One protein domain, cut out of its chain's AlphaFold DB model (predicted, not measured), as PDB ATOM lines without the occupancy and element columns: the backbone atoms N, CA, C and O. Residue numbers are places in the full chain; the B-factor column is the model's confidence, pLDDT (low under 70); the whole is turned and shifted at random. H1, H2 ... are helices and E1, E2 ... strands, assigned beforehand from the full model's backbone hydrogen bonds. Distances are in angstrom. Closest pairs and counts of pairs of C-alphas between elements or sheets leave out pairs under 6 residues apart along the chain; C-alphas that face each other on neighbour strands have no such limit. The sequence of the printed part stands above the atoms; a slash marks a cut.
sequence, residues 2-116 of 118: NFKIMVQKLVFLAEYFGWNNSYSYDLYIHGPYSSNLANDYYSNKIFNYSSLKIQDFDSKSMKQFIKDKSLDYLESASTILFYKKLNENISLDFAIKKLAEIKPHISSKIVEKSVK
ATOM      1  N   ASN A   2     205.384 299.265 334.811       74.31
ATOM      2  CA  ASN A   2     206.680 299.705 335.376       74.31
ATOM      3  C   ASN A   2     206.685 300.209 336.834       74.31
ATOM      4  O   ASN A   2     207.704 300.091 337.507       74.31
ATOM      5  N   PHE A   3     205.575 300.751 337.347       81.25
ATOM      6  CA  PHE A   3     205.563 301.389 338.674       81.25
ATOM      7  C   PHE A   3     205.929 300.428 339.819       81.25
ATOM      8  O   PHE A   3     206.711 300.773 340.695       81.25
ATOM      9  N   LYS A   4     205.422 299.191 339.782       84.69
ATOM     10  CA  LYS A   4     205.650 298.183 340.833       84.69
ATOM     11  C   LYS A   4     207.117 297.768 340.927       84.69
ATOM     12  O   LYS A   4     207.666 297.671 342.018       84.69
ATOM     13  N   ILE A   5     207.748 297.558 339.771       87.94
ATOM     14  CA  ILE A   5     209.176 297.233 339.682       87.94
ATOM     15  C   ILE A   5     209.987 298.411 340.221       87.94
ATOM     16  O   ILE A   5     210.883 298.212 341.035       87.94
ATOM     17  N   MET A   6     209.620 299.638 339.842       90.31
ATOM     18  CA  MET A   6     210.273 300.848 340.334       90.31
ATOM     19  C   MET A   6     210.187 300.970 341.861       90.31
ATOM     20  O   MET A   6     211.215 301.201 342.486       90.31
ATOM     21  N   VAL A   7     209.018 300.747 342.478       91.38
ATOM     22  CA  VAL A   7     208.867 300.763 343.949       91.38
ATOM     23  C   VAL A   7     209.807 299.758 344.612       91.38
ATOM     24  O   VAL A   7     210.532 300.130 345.529       91.38
ATOM     25  N   GLN A   8     209.866 298.524 344.105       93.31
ATOM     26  CA  GLN A   8     210.781 297.499 344.621       93.31
ATOM     27  C   GLN A   8     212.242 297.970 344.588       93.31
ATOM     28  O   GLN A   8     212.985 297.747 345.540       93.31
ATOM     29  N   LYS A   9     212.655 298.669 343.519       94.38
ATOM     30  CA  LYS A   9     214.033 299.173 343.404       94.38
ATOM     31  C   LYS A   9     214.279 300.361 344.315       94.38
ATOM     32  O   LYS A   9     215.329 300.427 344.934       94.38
ATOM     33  N   LEU A  10     213.326 301.281 344.406       93.81
ATOM     34  CA  LEU A  10     213.460 302.481 345.224       93.81
ATOM     35  C   LEU A  10     213.532 302.147 346.714       93.81
ATOM     36  O   LEU A  10     214.395 302.689 347.392       93.81
ATOM     37  N   VAL A  11     212.683 301.244 347.216       93.50
ATOM     38  CA  VAL A  11     212.700 300.861 348.638       93.50
ATOM     39  C   VAL A  11     213.975 300.089 348.982       93.50
ATOM     40  O   VAL A  11     214.597 300.382 349.998       93.50
ATOM     41  N   PHE A  12     214.436 299.193 348.102       95.19
ATOM     42  CA  PHE A  12     215.733 298.531 348.272       95.19
ATOM     43  C   PHE A  12     216.891 299.540 348.296       95.19
ATOM     44  O   PHE A  12     217.721 299.525 349.199       95.19
ATOM     45  N   LEU A  13     216.943 300.454 347.320       94.31
ATOM     46  CA  LEU A  13     217.986 301.481 347.249       94.31
ATOM     47  C   LEU A  13     217.960 302.412 348.461       94.31
ATOM     48  O   LEU A  13     219.010 302.877 348.882       94.31
ATOM     49  N   ALA A  14     216.791 302.681 349.037       93.69
ATOM     50  CA  ALA A  14     216.684 303.538 350.206       93.69
ATOM     51  C   ALA A  14     217.402 302.973 351.444       93.69
ATOM     52  O   ALA A  14     217.854 303.764 352.268       93.69
ATOM     53  N   GLU A  15     217.579 301.648 351.551       92.44
ATOM     54  CA  GLU A  15     218.410 301.040 352.605       92.44
ATOM     55  C   GLU A  15     219.851 301.528 352.538       92.44
ATOM     56  O   GLU A  15     220.442 301.861 353.562       92.44
ATOM     57  N   TYR A  16     220.396 301.629 351.323       91.69
ATOM     58  CA  TYR A  16     221.740 302.152 351.099       91.69
ATOM     59  C   TYR A  16     221.869 303.615 351.549       91.69
ATOM     60  O   TYR A  16     222.923 304.032 352.013       91.69
ATOM     61  N   PHE A  17     220.778 304.380 351.475       92.69
ATOM     62  CA  PHE A  17     220.710 305.762 351.954       92.69
ATOM     63  C   PHE A  17     220.272 305.878 353.422       92.69
ATOM     64  O   PHE A  17     219.905 306.968 353.851       92.69
ATOM     65  N   GLY A  18     220.286 304.787 354.194       91.94
ATOM     66  CA  GLY A  18     220.047 304.809 355.639       91.94
ATOM     67  C   GLY A  18     218.610 304.516 356.075       91.94
ATOM     68  O   GLY A  18     218.337 304.491 357.274       91.94
ATOM     69  N   TRP A  19     217.676 304.231 355.158       91.56
ATOM     70  CA  TRP A  19     216.350 303.752 355.563       91.56
ATOM     71  C   TRP A  19     216.375 302.250 355.858       91.56
ATOM     72  O   TRP A  19     216.148 301.427 354.971       91.56
ATOM     73  N   ASN A  20     216.585 301.897 357.127       86.31
ATOM     74  CA  ASN A  20     216.483 300.519 357.609       86.31
ATOM     75  C   ASN A  20     215.024 300.021 357.561       86.31
ATOM     76  O   ASN A  20     214.286 300.105 358.544       86.31
ATOM     77  N   ASN A  21     214.585 299.559 356.388       85.06
ATOM     78  CA  ASN A  21     213.303 298.887 356.232       85.06
ATOM     79  C   ASN A  21     213.440 297.392 356.552       85.06
ATOM     80  O   ASN A  21     214.479 296.781 356.341       85.06
ATOM     81  N   SER A  22     212.378 296.793 357.083       88.19
ATOM     82  CA  SER A  22     212.360 295.386 357.505       88.19
ATOM     83  C   SER A  22     212.071 294.408 356.360       88.19
ATOM     84  O   SER A  22     211.740 293.244 356.604       88.19
ATOM     85  N   TYR A  23     212.156 294.857 355.105       92.56
ATOM     86  CA  TYR A  23     211.874 294.005 353.960       92.56
ATOM     87  C   TYR A  23     213.069 293.104 353.653       92.56
ATOM     88  O   TYR A  23     214.202 293.545 353.506       92.56
ATOM     89  N   SER A  24     212.806 291.808 353.510       92.19
ATOM     90  CA  SER A  24     213.779 290.863 352.962       92.19
ATOM     91  C   SER A  24     213.669 290.840 351.441       92.19
ATOM     92  O   SER A  24     212.558 290.917 350.902       92.19
ATOM     93  N   TYR A  25     214.811 290.728 350.765       94.12
ATOM     94  CA  TYR A  25     214.900 290.749 349.309       94.12
ATOM     95  C   TYR A  25     215.630 289.520 348.798       94.12
ATOM     96  O   TYR A  25     216.697 289.181 349.303       94.12
ATOM     97  N   ASP A  26     215.101 288.962 347.717       91.88
ATOM     98  CA  ASP A  26     215.766 287.951 346.905       91.88
ATOM     99  C   ASP A  26     215.981 288.479 345.486       91.88
ATOM    100  O   ASP A  26     215.333 289.435 345.041       91.88
ATOM    101  N   LEU A  27     216.898 287.855 344.748       89.19
ATOM    102  CA  LEU A  27     217.118 288.201 343.350       89.19
ATOM    103  C   LEU A  27     216.038 287.553 342.475       89.19
ATOM    104  O   LEU A  27     215.982 286.334 342.341       89.19
ATOM    105  N   TYR A  28     215.212 288.380 341.840       81.75
ATOM    106  CA  TYR A  28     214.210 287.953 340.864       81.75
ATOM    107  C   TYR A  28     214.545 288.504 339.468       81.75
ATOM    108  O   TYR A  28     215.542 289.209 339.305       81.75
ATOM    109  N   ILE A  29     213.713 288.222 338.455       75.88
ATOM    110  CA  ILE A  29     213.946 288.567 337.030       75.88
ATOM    111  C   ILE A  29     214.476 290.008 336.848       75.88
ATOM    112  O   ILE A  29     215.457 290.242 336.145       75.88
ATOM    113  N   HIS A  30     213.904 290.975 337.572       78.06
ATOM    114  CA  HIS A  30     214.256 292.399 337.479       78.06
ATOM    115  C   HIS A  30     215.291 292.875 338.515       78.06
ATOM    116  O   HIS A  30     215.501 294.069 338.688       78.06
ATOM    117  N   GLY A  31     215.939 291.977 339.262       86.50
ATOM    118  CA  GLY A  31     216.823 292.296 340.395       86.50
ATOM    119  C   GLY A  31     216.131 292.110 341.757       86.50
ATOM    120  O   GLY A  31     215.162 291.354 341.824       86.50
ATOM    121  N   PRO A  32     216.547 292.834 342.814       92.06
ATOM    122  CA  PRO A  32     216.026 292.653 344.174       92.06
ATOM    123  C   PRO A  32     214.510 292.816 344.253       92.06
ATOM    124  O   PRO A  32     213.959 293.776 343.703       92.06
ATOM    125  N   TYR A  33     213.843 291.872 344.903       94.50
ATOM    126  CA  TYR A  33     212.394 291.834 345.028       94.50
ATOM    127  C   TYR A  33     211.995 291.334 346.414       94.50
ATOM    128  O   TYR A  33     212.513 290.326 346.886       94.50
ATOM    129  N   SER A  34     211.042 292.024 347.033       94.88
ATOM    130  CA  SER A  34     210.430 291.627 348.293       94.88
ATOM    131  C   SER A  34     208.944 291.339 348.100       94.88
ATOM    132  O   SER A  34     208.149 292.226 347.758       94.88
ATOM    133  N   SER A  35     208.550 290.094 348.373       92.94
ATOM    134  CA  SER A  35     207.144 289.675 348.376       92.94
ATOM    135  C   SER A  35     206.330 290.401 349.451       92.94
ATOM    136  O   SER A  35     205.172 290.739 349.210       92.94
ATOM    137  N   ASN A  36     206.942 290.714 350.597       91.94
ATOM    138  CA  ASN A  36     206.293 291.456 351.680       91.94
ATOM    139  C   ASN A  36     205.985 292.898 351.256       91.94
ATOM    140  O   ASN A  36     204.848 293.342 351.396       91.94
ATOM    141  N   LEU A  37     206.948 293.587 350.630       91.81
ATOM    142  CA  LEU A  37     206.720 294.923 350.069       91.81
ATOM    143  C   LEU A  37     205.637 294.905 348.986       91.81
ATOM    144  O   LEU A  37     204.798 295.803 348.916       91.81
ATOM    145  N   ALA A  38     205.630 293.872 348.137       90.75
ATOM    146  CA  ALA A  38     204.581 293.715 347.140       90.75
ATOM    147  C   ALA A  38     203.205 293.577 347.809       90.75
ATOM    148  O   ALA A  38     202.262 294.244 347.390       90.75
ATOM    149  N   ASN A  39     203.091 292.764 348.860       90.25
ATOM    150  CA  ASN A  39     201.847 292.574 349.600       90.25
ATOM    151  C   ASN A  39     201.358 293.867 350.278       90.25
ATOM    152  O   ASN A  39     200.181 294.213 350.176       90.25
ATOM    153  N   ASP A  40     202.253 294.625 350.913       87.19
ATOM    154  CA  ASP A  40     201.910 295.916 351.526       87.19
ATOM    155  C   ASP A  40     201.405 296.920 350.489       87.19
ATOM    156  O   ASP A  40     200.418 297.626 350.713       87.19
ATOM    157  N   TYR A  41     202.039 296.930 349.317       81.00
ATOM    158  CA  TYR A  41     201.606 297.737 348.187       81.00
ATOM    159  C   TYR A  41     200.220 297.317 347.670       81.00
ATOM    160  O   TYR A  41     199.345 298.164 347.508       81.00
ATOM    161  N   TYR A  42     199.989 296.020 347.435       82.56
ATOM    162  CA  TYR A  42     198.714 295.518 346.907       82.56
ATOM    163  C   TYR A  42     197.552 295.630 347.894       82.56
ATOM    164  O   TYR A  42     196.407 295.780 347.476       82.56
ATOM    165  N   SER A  43     197.836 295.589 349.194       83.56
ATOM    166  CA  SER A  43     196.830 295.748 350.245       83.56
ATOM    167  C   SER A  43     196.474 297.213 350.537       83.56
ATOM    168  O   SER A  43     195.730 297.474 351.479       83.56
ATOM    169  N   ASN A  44     196.988 298.173 349.749       70.50
ATOM    170  CA  ASN A  44     196.824 299.624 349.928       70.50
ATOM    171  C   ASN A  44     197.253 300.153 351.310       70.50
ATOM    172  O   ASN A  44     196.983 301.308 351.639       70.50
ATOM    173  N   LYS A  45     197.973 299.358 352.112       67.38
ATOM    174  CA  LYS A  45     198.463 299.774 353.434       67.38
ATOM    175  C   LYS A  45     199.452 300.933 353.338       67.38
ATOM    176  O   LYS A  45     199.515 301.749 354.248       67.38
ATOM    177  N   ILE A  46     200.180 301.037 352.224       65.44
ATOM    178  CA  ILE A  46     201.208 302.068 352.009       65.44
ATOM    179  C   ILE A  46     200.607 303.482 351.885       65.44
ATOM    180  O   ILE A  46     201.251 304.450 352.275       65.44
ATOM    181  N   PHE A  47     199.367 303.629 351.405       64.94
ATOM    182  CA  PHE A  47     198.761 304.953 351.181       64.94
ATOM    183  C   PHE A  47     198.211 305.616 352.451       64.94
ATOM    184  O   PHE A  47     197.855 306.789 352.415       64.94
ATOM    185  N   ASN A  48     198.173 304.891 353.573       63.91
ATOM    186  CA  ASN A  48     197.633 305.386 354.843       63.91
ATOM    187  C   ASN A  48     198.707 305.948 355.789       63.91
ATOM    188  O   ASN A  48     198.390 306.311 356.922       63.91
ATOM    189  N   TYR A  49     199.971 306.016 355.361       63.69
ATOM    190  CA  TYR A  49     201.045 306.532 356.207       63.69
ATOM    191  C   TYR A  49     201.159 308.055 356.121       63.69
ATOM    192  O   TYR A  49     201.175 308.649 355.043       63.69
ATOM    193  N   SER A  50     201.266 308.685 357.289       59.53
ATOM    194  CA  SER A  50     201.615 310.095 357.430       59.53
ATOM    195  C   SER A  50     203.098 310.326 357.127       59.53
ATOM    196  O   SER A  50     203.904 309.393 357.089       59.53
ATOM    197  N   SER A  51     203.482 311.585 356.905       63.53
ATOM    198  CA  SER A  51     204.884 311.959 356.710       63.53
ATOM    199  C   SER A  51     205.704 311.628 357.960       63.53
ATOM    200  O   SER A  51     205.669 312.363 358.948       63.53
ATOM    201  N   LEU A  52     206.454 310.532 357.912       67.62
ATOM    202  CA  LEU A  52     207.399 310.152 358.953       67.62
ATOM    203  C   LEU A  52     208.784 310.684 358.587       67.62
ATOM    204  O   LEU A  52     209.272 310.476 357.475       67.62
ATOM    205  N   LYS A  53     209.438 311.368 359.532       72.06
ATOM    206  CA  LYS A  53     210.883 311.584 359.442       72.06
ATOM    207  C   LYS A  53     211.555 310.261 359.780       72.06
ATOM    208  O   LYS A  53     211.500 309.816 360.921       72.06
ATOM    209  N   ILE A  54     212.150 309.640 358.774       81.19
ATOM    210  CA  ILE A  54     212.953 308.435 358.948       81.19
ATOM    211  C   ILE A  54     214.323 308.893 359.439       81.19
ATOM    212  O   ILE A  54     214.993 309.676 358.765       81.19
ATOM    213  N   GLN A  55     214.693 308.461 360.640       81.62
ATOM    214  CA  GLN A  55     216.008 308.735 361.207       81.62
ATOM    215  C   GLN A  55     217.097 308.137 360.299       81.62
ATOM    216  O   GLN A  55     216.879 307.092 359.695       81.62
ATOM    217  N   ASP A  56     218.223 308.838 360.161       87.94
ATOM    218  CA  ASP A  56     219.405 308.439 359.375       87.94
ATOM    219  C   ASP A  56     219.205 308.298 357.854       87.94
ATOM    220  O   ASP A  56     220.165 308.061 357.123       87.94
ATOM    221  N   PHE A  57     217.992 308.522 357.344       92.50
ATOM    222  CA  PHE A  57     217.715 308.456 355.915       92.50
ATOM    223  C   PHE A  57     218.132 309.740 355.181       92.50
ATOM    224  O   PHE A  57     217.483 310.790 355.286       92.50
ATOM    225  N   ASP A  58     219.166 309.642 354.344       92.62
ATOM    226  CA  ASP A  58     219.604 310.716 353.454       92.62
ATOM    227  C   ASP A  58     218.727 310.801 352.194       92.62
ATOM    228  O   ASP A  58     219.106 310.475 351.062       92.62
ATOM    229  N   SER A  59     217.510 311.307 352.401       91.12
ATOM    230  CA  SER A  59     216.545 311.566 351.329       91.12
ATOM    231  C   SER A  59     217.075 312.506 350.236       91.12
ATOM    232  O   SER A  59     216.628 312.420 349.088       91.12
ATOM    233  N   LYS A  60     218.020 313.404 350.554       91.94
ATOM    234  CA  LYS A  60     218.568 314.374 349.598       91.94
ATOM    235  C   LYS A  60     219.502 313.673 348.618       91.94
ATOM    236  O   LYS A  60     219.311 313.822 347.407       91.94
ATOM    237  N   SER A  61     220.447 312.886 349.127       92.62
ATOM    238  CA  SER A  61     221.359 312.096 348.298       92.62
ATOM    239  C   SER A  61     220.607 311.040 347.504       92.62
ATOM    240  O   SER A  61     220.819 310.941 346.296       92.62
ATOM    241  N   MET A  62     219.625 310.354 348.108       92.81
ATOM    242  CA  MET A  62     218.777 309.415 347.367       92.81
ATOM    243  C   MET A  62     218.036 310.107 346.221       92.81
ATOM    244  O   MET A  62     218.055 309.624 345.088       92.81
ATOM    245  N   LYS A  63     217.397 311.256 346.482       92.25
ATOM    246  CA  LYS A  63     216.676 312.005 345.446       92.25
ATOM    247  C   LYS A  63     217.613 312.405 344.313       92.25
ATOM    248  O   LYS A  63     217.232 312.276 343.155       92.25
ATOM    249  N   GLN A  64     218.823 312.865 344.624       92.12
ATOM    250  CA  GLN A  64     219.824 313.218 343.618       92.12
ATOM    251  C   GLN A  64     220.312 311.998 342.825       92.12
ATOM    252  O   GLN A  64     220.492 312.099 341.611       92.12
ATOM    253  N   PHE A  65     220.456 310.851 343.486       91.25
ATOM    254  CA  PHE A  65     220.852 309.586 342.875       91.25
ATOM    255  C   PHE A  65     219.833 309.102 341.833       91.25
ATOM    256  O   PHE A  65     220.213 308.748 340.717       91.25
ATOM    257  N   ILE A  66     218.536 309.148 342.159       92.06
ATOM    258  CA  ILE A  66     217.458 308.638 341.288       92.06
ATOM    259  C   ILE A  66     216.906 309.675 340.301       92.06
ATOM    260  O   ILE A  66     216.136 309.319 339.406       92.06
ATOM    261  N   LYS A  67     217.269 310.956 340.445       91.75
ATOM    262  CA  LYS A  67     216.754 312.031 339.590       91.75
ATOM    263  C   LYS A  67     217.104 311.778 338.120       91.75
ATOM    264  O   LYS A  67     218.265 311.541 337.774       91.75
ATOM    265  N   ASP A  68     216.084 311.864 337.265       90.62
ATOM    266  CA  ASP A  68     216.177 311.707 335.808       90.62
ATOM    267  C   ASP A  68     216.806 310.365 335.373       90.62
ATOM    268  O   ASP A  68     217.433 310.262 334.315       90.62
ATOM    269  N   LYS A  69     216.680 309.321 336.207       91.38
ATOM    270  CA  LYS A  69     217.189 307.977 335.912       91.38
ATOM    271  C   LYS A  69     216.119 307.092 335.287       91.38
ATOM    272  O   LYS A  69     214.944 307.162 335.633       91.38
ATOM    273  N   SER A  70     216.555 306.233 334.368       92.94
ATOM    274  CA  SER A  70     215.704 305.225 333.742       92.94
ATOM    275  C   SER A  70     215.454 304.038 334.674       92.94
ATOM    276  O   SER A  70     216.181 303.825 335.646       92.94
ATOM    277  N   LEU A  71     214.457 303.217 334.339       91.94
ATOM    278  CA  LEU A  71     214.224 301.953 335.036       91.94
ATOM    279  C   LEU A  71     215.454 301.034 334.961       91.94
ATOM    280  O   LEU A  71     215.870 300.513 335.988       91.94
ATOM    281  N   ASP A  72     216.094 300.928 333.793       93.56
ATOM    282  CA  ASP A  72     217.328 300.153 333.604       93.56
ATOM    283  C   ASP A  72     218.447 300.589 334.555       93.56
ATOM    284  O   ASP A  72     219.197 299.760 335.066       93.56
ATOM    285  N   TYR A  73     218.557 301.894 334.827       94.44
ATOM    286  CA  TYR A  73     219.516 302.399 335.804       94.44
ATOM    287  C   TYR A  73     219.185 301.899 337.212       94.44
ATOM    288  O   TYR A  73     220.076 301.426 337.913       94.44
ATOM    289  N   LEU A  74     217.913 301.970 337.620       94.06
ATOM    290  CA  LEU A  74     217.476 301.494 338.934       94.06
ATOM    291  C   LEU A  74     217.661 299.980 339.071       94.06
ATOM    292  O   LEU A  74     218.143 299.512 340.102       94.06
ATOM    293  N   GLU A  75     217.324 299.207 338.037       94.12
ATOM    294  CA  GLU A  75     217.555 297.761 338.003       94.12
ATOM    295  C   GLU A  75     219.046 297.425 338.078       94.12
ATOM    296  O   GLU A  75     219.439 296.543 338.844       94.12
ATOM    297  N   SER A  76     219.885 298.150 337.336       94.62
ATOM    298  CA  SER A  76     221.335 297.972 337.353       94.62
ATOM    299  C   SER A  76     221.926 298.292 338.731       94.62
ATOM    300  O   SER A  76     222.575 297.429 339.323       94.62
ATOM    301  N   ALA A  77     221.640 299.478 339.276       94.75
ATOM    302  CA  ALA A  77     222.152 299.930 340.570       94.75
ATOM    303  C   ALA A  77     221.726 299.001 341.713       94.75
ATOM    304  O   ALA A  77     222.560 298.542 342.492       94.75
ATOM    305  N   SER A  78     220.433 298.670 341.783       94.56
ATOM    306  CA  SER A  78     219.904 297.782 342.825       94.56
ATOM    307  C   SER A  78     220.486 296.369 342.737       94.56
ATOM    308  O   SER A  78     220.817 295.784 343.761       94.56
ATOM    309  N   THR A  79     220.672 295.820 341.532       94.25
ATOM    310  CA  THR A  79     221.279 294.488 341.368       94.25
ATOM    311  C   THR A  79     222.749 294.488 341.810       94.25
ATOM    312  O   THR A  79     223.169 293.571 342.513       94.25
ATOM    313  N   ILE A  80     223.532 295.508 341.442       93.38
ATOM    314  CA  ILE A  80     224.944 295.611 341.853       93.38
ATOM    315  C   ILE A  80     225.049 295.700 343.380       93.38
ATOM    316  O   ILE A  80     225.809 294.945 343.990       93.38
ATOM    317  N   LEU A  81     224.247 296.571 343.999       92.88
ATOM    318  CA  LEU A  81     224.210 296.726 345.453       92.88
ATOM    319  C   LEU A  81     223.758 295.455 346.169       92.88
ATOM    320  O   LEU A  81     224.293 295.133 347.223       92.88
ATOM    321  N   PHE A  82     222.828 294.697 345.595       93.81
ATOM    322  CA  PHE A  82     222.405 293.420 346.161       93.81
ATOM    323  C   PHE A  82     223.550 292.416 346.262       93.81
ATOM    324  O   PHE A  82     223.765 291.850 347.329       93.81
ATOM    325  N   TYR A  83     224.340 292.248 345.198       91.94
ATOM    326  CA  TYR A  83     225.514 291.377 345.263       91.94
ATOM    327  C   TYR A  83     226.536 291.858 346.294       91.94
ATOM    328  O   TYR A  83     227.088 291.040 347.022       91.94
ATOM    329  N   LYS A  84     226.745 293.172 346.405       90.00
ATOM    330  CA  LYS A  84     227.617 293.748 347.438       90.00
ATOM    331  C   LYS A  84     227.091 293.515 348.855       90.00
ATOM    332  O   LYS A  84     227.882 293.218 349.741       90.00
ATOM    333  N   LYS A  85     225.772 293.587 349.057       89.00
ATOM    334  CA  LYS A  85     225.117 293.333 350.348       89.00
ATOM    335  C   LYS A  85     225.189 291.859 350.761       89.00
ATOM    336  O   LYS A  85     225.283 291.577 351.948       89.00
ATOM    337  N   LEU A  86     225.162 290.922 349.805       88.94
ATOM    338  CA  LEU A  86     225.308 289.490 350.100       88.94
ATOM    339  C   LEU A  86     226.676 289.155 350.705       88.94
ATOM    340  O   LEU A  86     226.771 288.271 351.552       88.94
ATOM    341  N   ASN A  87     227.733 289.822 350.239       87.06
ATOM    342  CA  ASN A  87     229.083 289.679 350.769       87.06
ATOM    343  C   ASN A  87     229.932 290.877 350.330       87.06
ATOM    344  O   ASN A  87     230.181 291.057 349.137       87.06
ATOM    345  N   GLU A  88     230.438 291.650 351.290       84.38
ATOM    346  CA  GLU A  88     231.242 292.852 351.031       84.38
ATOM    347  C   GLU A  88     232.528 292.557 350.235       84.38
ATOM    348  O   GLU A  88     233.015 293.413 349.493       84.38
ATOM    349  N   ASN A  89     233.032 291.316 350.306       90.44
ATOM    350  CA  ASN A  89     234.204 290.857 349.557       90.44
ATOM    351  C   ASN A  89     233.920 290.583 348.073       90.44
ATOM    352  O   ASN A  89     234.856 290.379 347.297       90.44
ATOM    353  N   ILE A  90     232.651 290.552 347.647       90.50
ATOM    354  CA  ILE A  90     232.319 290.429 346.227       90.50
ATOM    355  C   ILE A  90     232.873 291.654 345.505       90.50
ATOM    356  O   ILE A  90     232.519 292.793 345.816       90.50
ATOM    357  N   SER A  91     233.746 291.435 344.522       92.06
ATOM    358  CA  SER A  91     234.294 292.530 343.731       92.06
ATOM    359  C   SER A  91     233.195 293.211 342.916       92.06
ATOM    360  O   SER A  91     232.170 292.627 342.561       92.06
ATOM    361  N   LEU A  92     233.412 294.488 342.617       90.94
ATOM    362  CA  LEU A  92     232.503 295.239 341.759       90.94
ATOM    363  C   LEU A  92     232.412 294.605 340.362       90.94
ATOM    364  O   LEU A  92     231.313 294.442 339.838       90.94
ATOM    365  N   ASP A  93     233.543 294.156 339.819       92.31
ATOM    366  CA  ASP A  93     233.606 293.470 338.525       92.31
ATOM    367  C   ASP A  93     232.784 292.181 338.511       92.31
ATOM    368  O   ASP A  93     232.106 291.888 337.527       92.31
ATOM    369  N   PHE A  94     232.784 291.425 339.614       92.62
ATOM    370  CA  PHE A  94     231.936 290.244 339.735       92.62
ATOM    371  C   PHE A  94     230.452 290.621 339.699       92.62
ATOM    372  O   PHE A  94     229.686 290.007 338.958       92.62
ATOM    373  N   ALA A  95     230.041 291.646 340.454       92.69
ATOM    374  CA  ALA A  95     228.655 292.116 340.459       92.69
ATOM    375  C   ALA A  95     228.213 292.630 339.075       92.69
ATOM    376  O   ALA A  95     227.110 292.316 338.624       92.69
ATOM    377  N   ILE A  96     229.087 293.356 338.369       93.31
ATOM    378  CA  ILE A  96     228.864 293.820 336.990       93.31
ATOM    379  C   ILE A  96     228.740 292.637 336.029       93.31
ATOM    380  O   ILE A  96     227.813 292.597 335.221       93.31
ATOM    381  N   LYS A  97     229.633 291.647 336.132       92.94
ATOM    382  CA  LYS A  97     229.575 290.432 335.315       92.94
ATOM    383  C   LYS A  97     228.258 289.692 335.536       92.94
ATOM    384  O   LYS A  97     227.590 289.341 334.567       92.94
ATOM    385  N   LYS A  98     227.845 289.514 336.794       91.88
ATOM    386  CA  LYS A  98     226.558 288.894 337.123       91.88
ATOM    387  C   LYS A  98     225.379 289.680 336.584       91.88
ATOM    388  O   LYS A  98     224.484 289.067 336.015       91.88
ATOM    389  N   LEU A  99     225.398 291.009 336.686       92.19
ATOM    390  CA  LEU A  99     224.388 291.861 336.064       92.19
ATOM    391  C   LEU A  99     224.310 291.631 334.546       92.19
ATOM    392  O   LEU A  99     223.210 291.471 334.028       92.19
ATOM    393  N   ALA A 100     225.446 291.598 333.848       92.38
ATOM    394  CA  ALA A 100     225.485 291.398 332.400       92.38
ATOM    395  C   ALA A 100     224.964 290.010 331.981       92.38
ATOM    396  O   ALA A 100     224.270 289.906 330.972       92.38
ATOM    397  N   GLU A 101     225.237 288.966 332.776       90.81
ATOM    398  CA  GLU A 101     224.704 287.609 332.565       90.81
ATOM    399  C   GLU A 101     223.167 287.579 332.654       90.81
ATOM    400  O   GLU A 101     222.511 286.960 331.818       90.81
ATOM    401  N   ILE A 102     222.580 288.258 333.646       90.25
ATOM    402  CA  ILE A 102     221.125 288.217 333.891       90.25
ATOM    403  C   ILE A 102     220.336 289.283 333.117       90.25
ATOM    404  O   ILE A 102     219.133 289.130 332.912       90.25
ATOM    405  N   LYS A 103     220.978 290.389 332.724       89.75
ATOM    406  CA  LYS A 103     220.352 291.544 332.060       89.75
ATOM    407  C   LYS A 103     221.192 292.013 330.862       89.75
ATOM    408  O   LYS A 103     221.643 293.159 330.841       89.75
ATOM    409  N   PRO A 104     221.346 291.174 329.820       91.12
ATOM    410  CA  PRO A 104     222.160 291.507 328.645       91.12
ATOM    411  C   PRO A 104     221.606 292.681 327.819       91.12
ATOM    412  O   PRO A 104     222.311 293.236 326.985       91.12
ATOM    413  N   HIS A 105     220.348 293.072 328.045       90.94
ATOM    414  CA  HIS A 105     219.717 294.214 327.383       90.94
ATOM    415  C   HIS A 105     220.137 295.573 327.973       90.94
ATOM    416  O   HIS A 105     219.961 296.598 327.315       90.94
ATOM    417  N   ILE A 106     220.688 295.612 329.195       92.75
ATOM    418  CA  ILE A 106     221.149 296.865 329.803       92.75
ATOM    419  C   ILE A 106     222.504 297.236 329.203       92.75
ATOM    420  O   ILE A 106     223.494 296.525 329.365       92.75
ATOM    421  N   SER A 107     222.564 298.390 328.536       93.81
ATOM    422  CA  SER A 107     223.805 298.873 327.918       93.81
ATOM    423  C   SER A 107     224.927 299.114 328.940       93.81
ATOM    424  O   SER A 107     224.680 299.611 330.044       93.81
ATOM    425  N   SER A 108     226.178 298.878 328.536       90.12
ATOM    426  CA  SER A 108     227.373 299.154 329.351       90.12
ATOM    427  C   SER A 108     227.415 300.591 329.879       90.12
ATOM    428  O   SER A 108     227.722 300.809 331.044       90.12
ATOM    429  N   LYS A 109     226.982 301.571 329.077       92.00
ATOM    430  CA  LYS A 109     226.883 302.986 329.477       92.00
ATOM    431  C   LYS A 109     225.959 303.214 330.679       92.00
ATOM    432  O   LYS A 109     226.174 304.150 331.450       92.00
ATOM    433  N   ILE A 110     224.894 302.422 330.823       92.44
ATOM    434  CA  ILE A 110     224.004 302.490 331.991       92.44
ATOM    435  C   ILE A 110     224.682 301.838 333.196       92.44
ATOM    436  O   ILE A 110     224.650 302.421 334.278       92.44
ATOM    437  N   VAL A 111     225.345 300.697 332.992       92.38
ATOM    438  CA  VAL A 111     226.105 299.997 334.038       92.38
ATOM    439  C   VAL A 111     227.227 300.879 334.597       92.38
ATOM    440  O   VAL A 111     227.323 301.079 335.799       92.38
ATOM    441  N   GLU A 112     228.027 301.518 333.750       90.31
ATOM    442  CA  GLU A 112     229.089 302.438 334.186       90.31
ATOM    443  C   GLU A 112     228.556 303.598 335.040       90.31
ATOM    444  O   GLU A 112     229.218 304.063 335.966       90.31
ATOM    445  N   LYS A 113     227.344 304.080 334.742       89.50
ATOM    446  CA  LYS A 113     226.700 305.138 335.528       89.50
ATOM    447  C   LYS A 113     226.159 304.625 336.857       89.50
ATOM    448  O   LYS A 113     226.153 305.392 337.819       89.50
ATOM    449  N   SER A 114     225.648 303.397 336.906       88.44
ATOM    450  CA  SER A 114     225.062 302.813 338.118       88.44
ATOM    451  C   SER A 114     226.116 302.360 339.123       88.44
ATOM    452  O   SER A 114     225.805 302.218 340.294       88.44
ATOM    453  N   VAL A 115     227.361 302.194 338.683       84.75
ATOM    454  CA  VAL A 115     228.519 301.844 339.516       84.75
ATOM    455  C   VAL A 115     229.074 303.041 340.300       84.75
ATOM    456  O   VAL A 115     229.704 302.851 341.336       84.75
ATOM    457  N   LYS A 116     228.812 304.280 339.859       73.81
ATOM    458  CA  LYS A 116     229.232 305.528 340.535       73.81
ATOM    459  C   LYS A 116     228.401 305.853 341.782       73.81
ATOM    460  O   LYS A 116     228.072 307.010 342.035       73.81
TER     461      LYS A 116
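What this domain is: This is residues 2 to 116 of the 118 residues of an uncharacterized protein of Methanobrevibacter sp (UniProt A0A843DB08). A two-strand hairpin, E1 and E2, covers part of the two long helices H1 and H5, which make the core. H6 and H7 pack on the other side of H5 from H1, while H2 and H3 lead away on H1's side to an arm, where residues 47 to 53 stick out before the chain returns to H4. The printed part has 115 residues, mostly helix, in the order H1 E1 E2 H2 H3 H4 H5 H6 H7; the sheet's order is E1 - E2, antiparallel. It is compact, with a radius of gyration of the C-alphas of 14.2 A and spans of 40 by 29 by 26 A.

Where its parts are: Look first at the strands E1, residues 26 to 28, 6.2 A, and E2, residues 31 to 33, 6.4 A. Find C-alpha 2 at (206.680, 299.705, 335.376); from there H1 runs 21.9 A to residue 16. Find C-alpha 71 at (214.224, 301.953, 335.036), where H5 begins, and follow it 22.5 A to residue 86. The other helices are H2, residues 35 to 42, 10.4 A; H3, 45 to 48, 5.8 A; H4, 59 to 66, 10.5 A; H6, 92 to 102, 15.5 A; and H7, 108 to 114, 9.8 A, ending at C-alpha 114 at (225.062, 302.813, 338.118).

How they stand to each other: In the hairpin E1 and E2, antiparallel at 122 degrees, find N 28 and O 31 within hydrogen-bond range at 3.0 A, and N 33 and O 26 at 2.9 A. The closest C-alphas of E2 and H5 are those of Gly 31 and Thr 79, 5.1 A apart; for E2 and H1 they are those of Gln 8 and Tyr 33, 5.9 A. H5 is the hub. With residues 71 to 78 alone it touches H1, closest at the C-alphas of Lys 9 and Ser 78, 6.1 A, at a steep tilt of 39 degrees, the same way. It touches H6, C-alphas of Ile 80 and Ala 95 closest at 5.3 A, at a steep tilt of 56 degrees, opposite ways. With residues 72 to 77 alone it touches H7, C-alphas of Ala 77 and Ser 114 closest at 4.8 A. H1, with residues 4 to 8 alone, only just touches H2, with 3 pairs of C-alphas within 8 A, the closest those of Gln 8 and Leu 37, 7.3 A. H4 is close to H1 but not clearly touching, C-alphas of Ala 14 and Met 62 closest at 6.9 A; H3 is likewise close to H2, C-alphas of Asp 40 and Ile 46 closest at 6.2 A. Every O i to N i+4 pair is within hydrogen-bond range in H2, H4, H5, H6 and H7, and 9 of 11 in H1; H3 is too short for one.

The domain as a whole: The two C-alphas farthest apart, those of Asn 48 and Asp 93, are 41.3 A apart. The printed part has no cut and no long link. Residues 47 to 53, of which 47 and 48 belong to H3, stand free. Mean pLDDT of the printed part is 88.1; residues 45 to 52 are under 70.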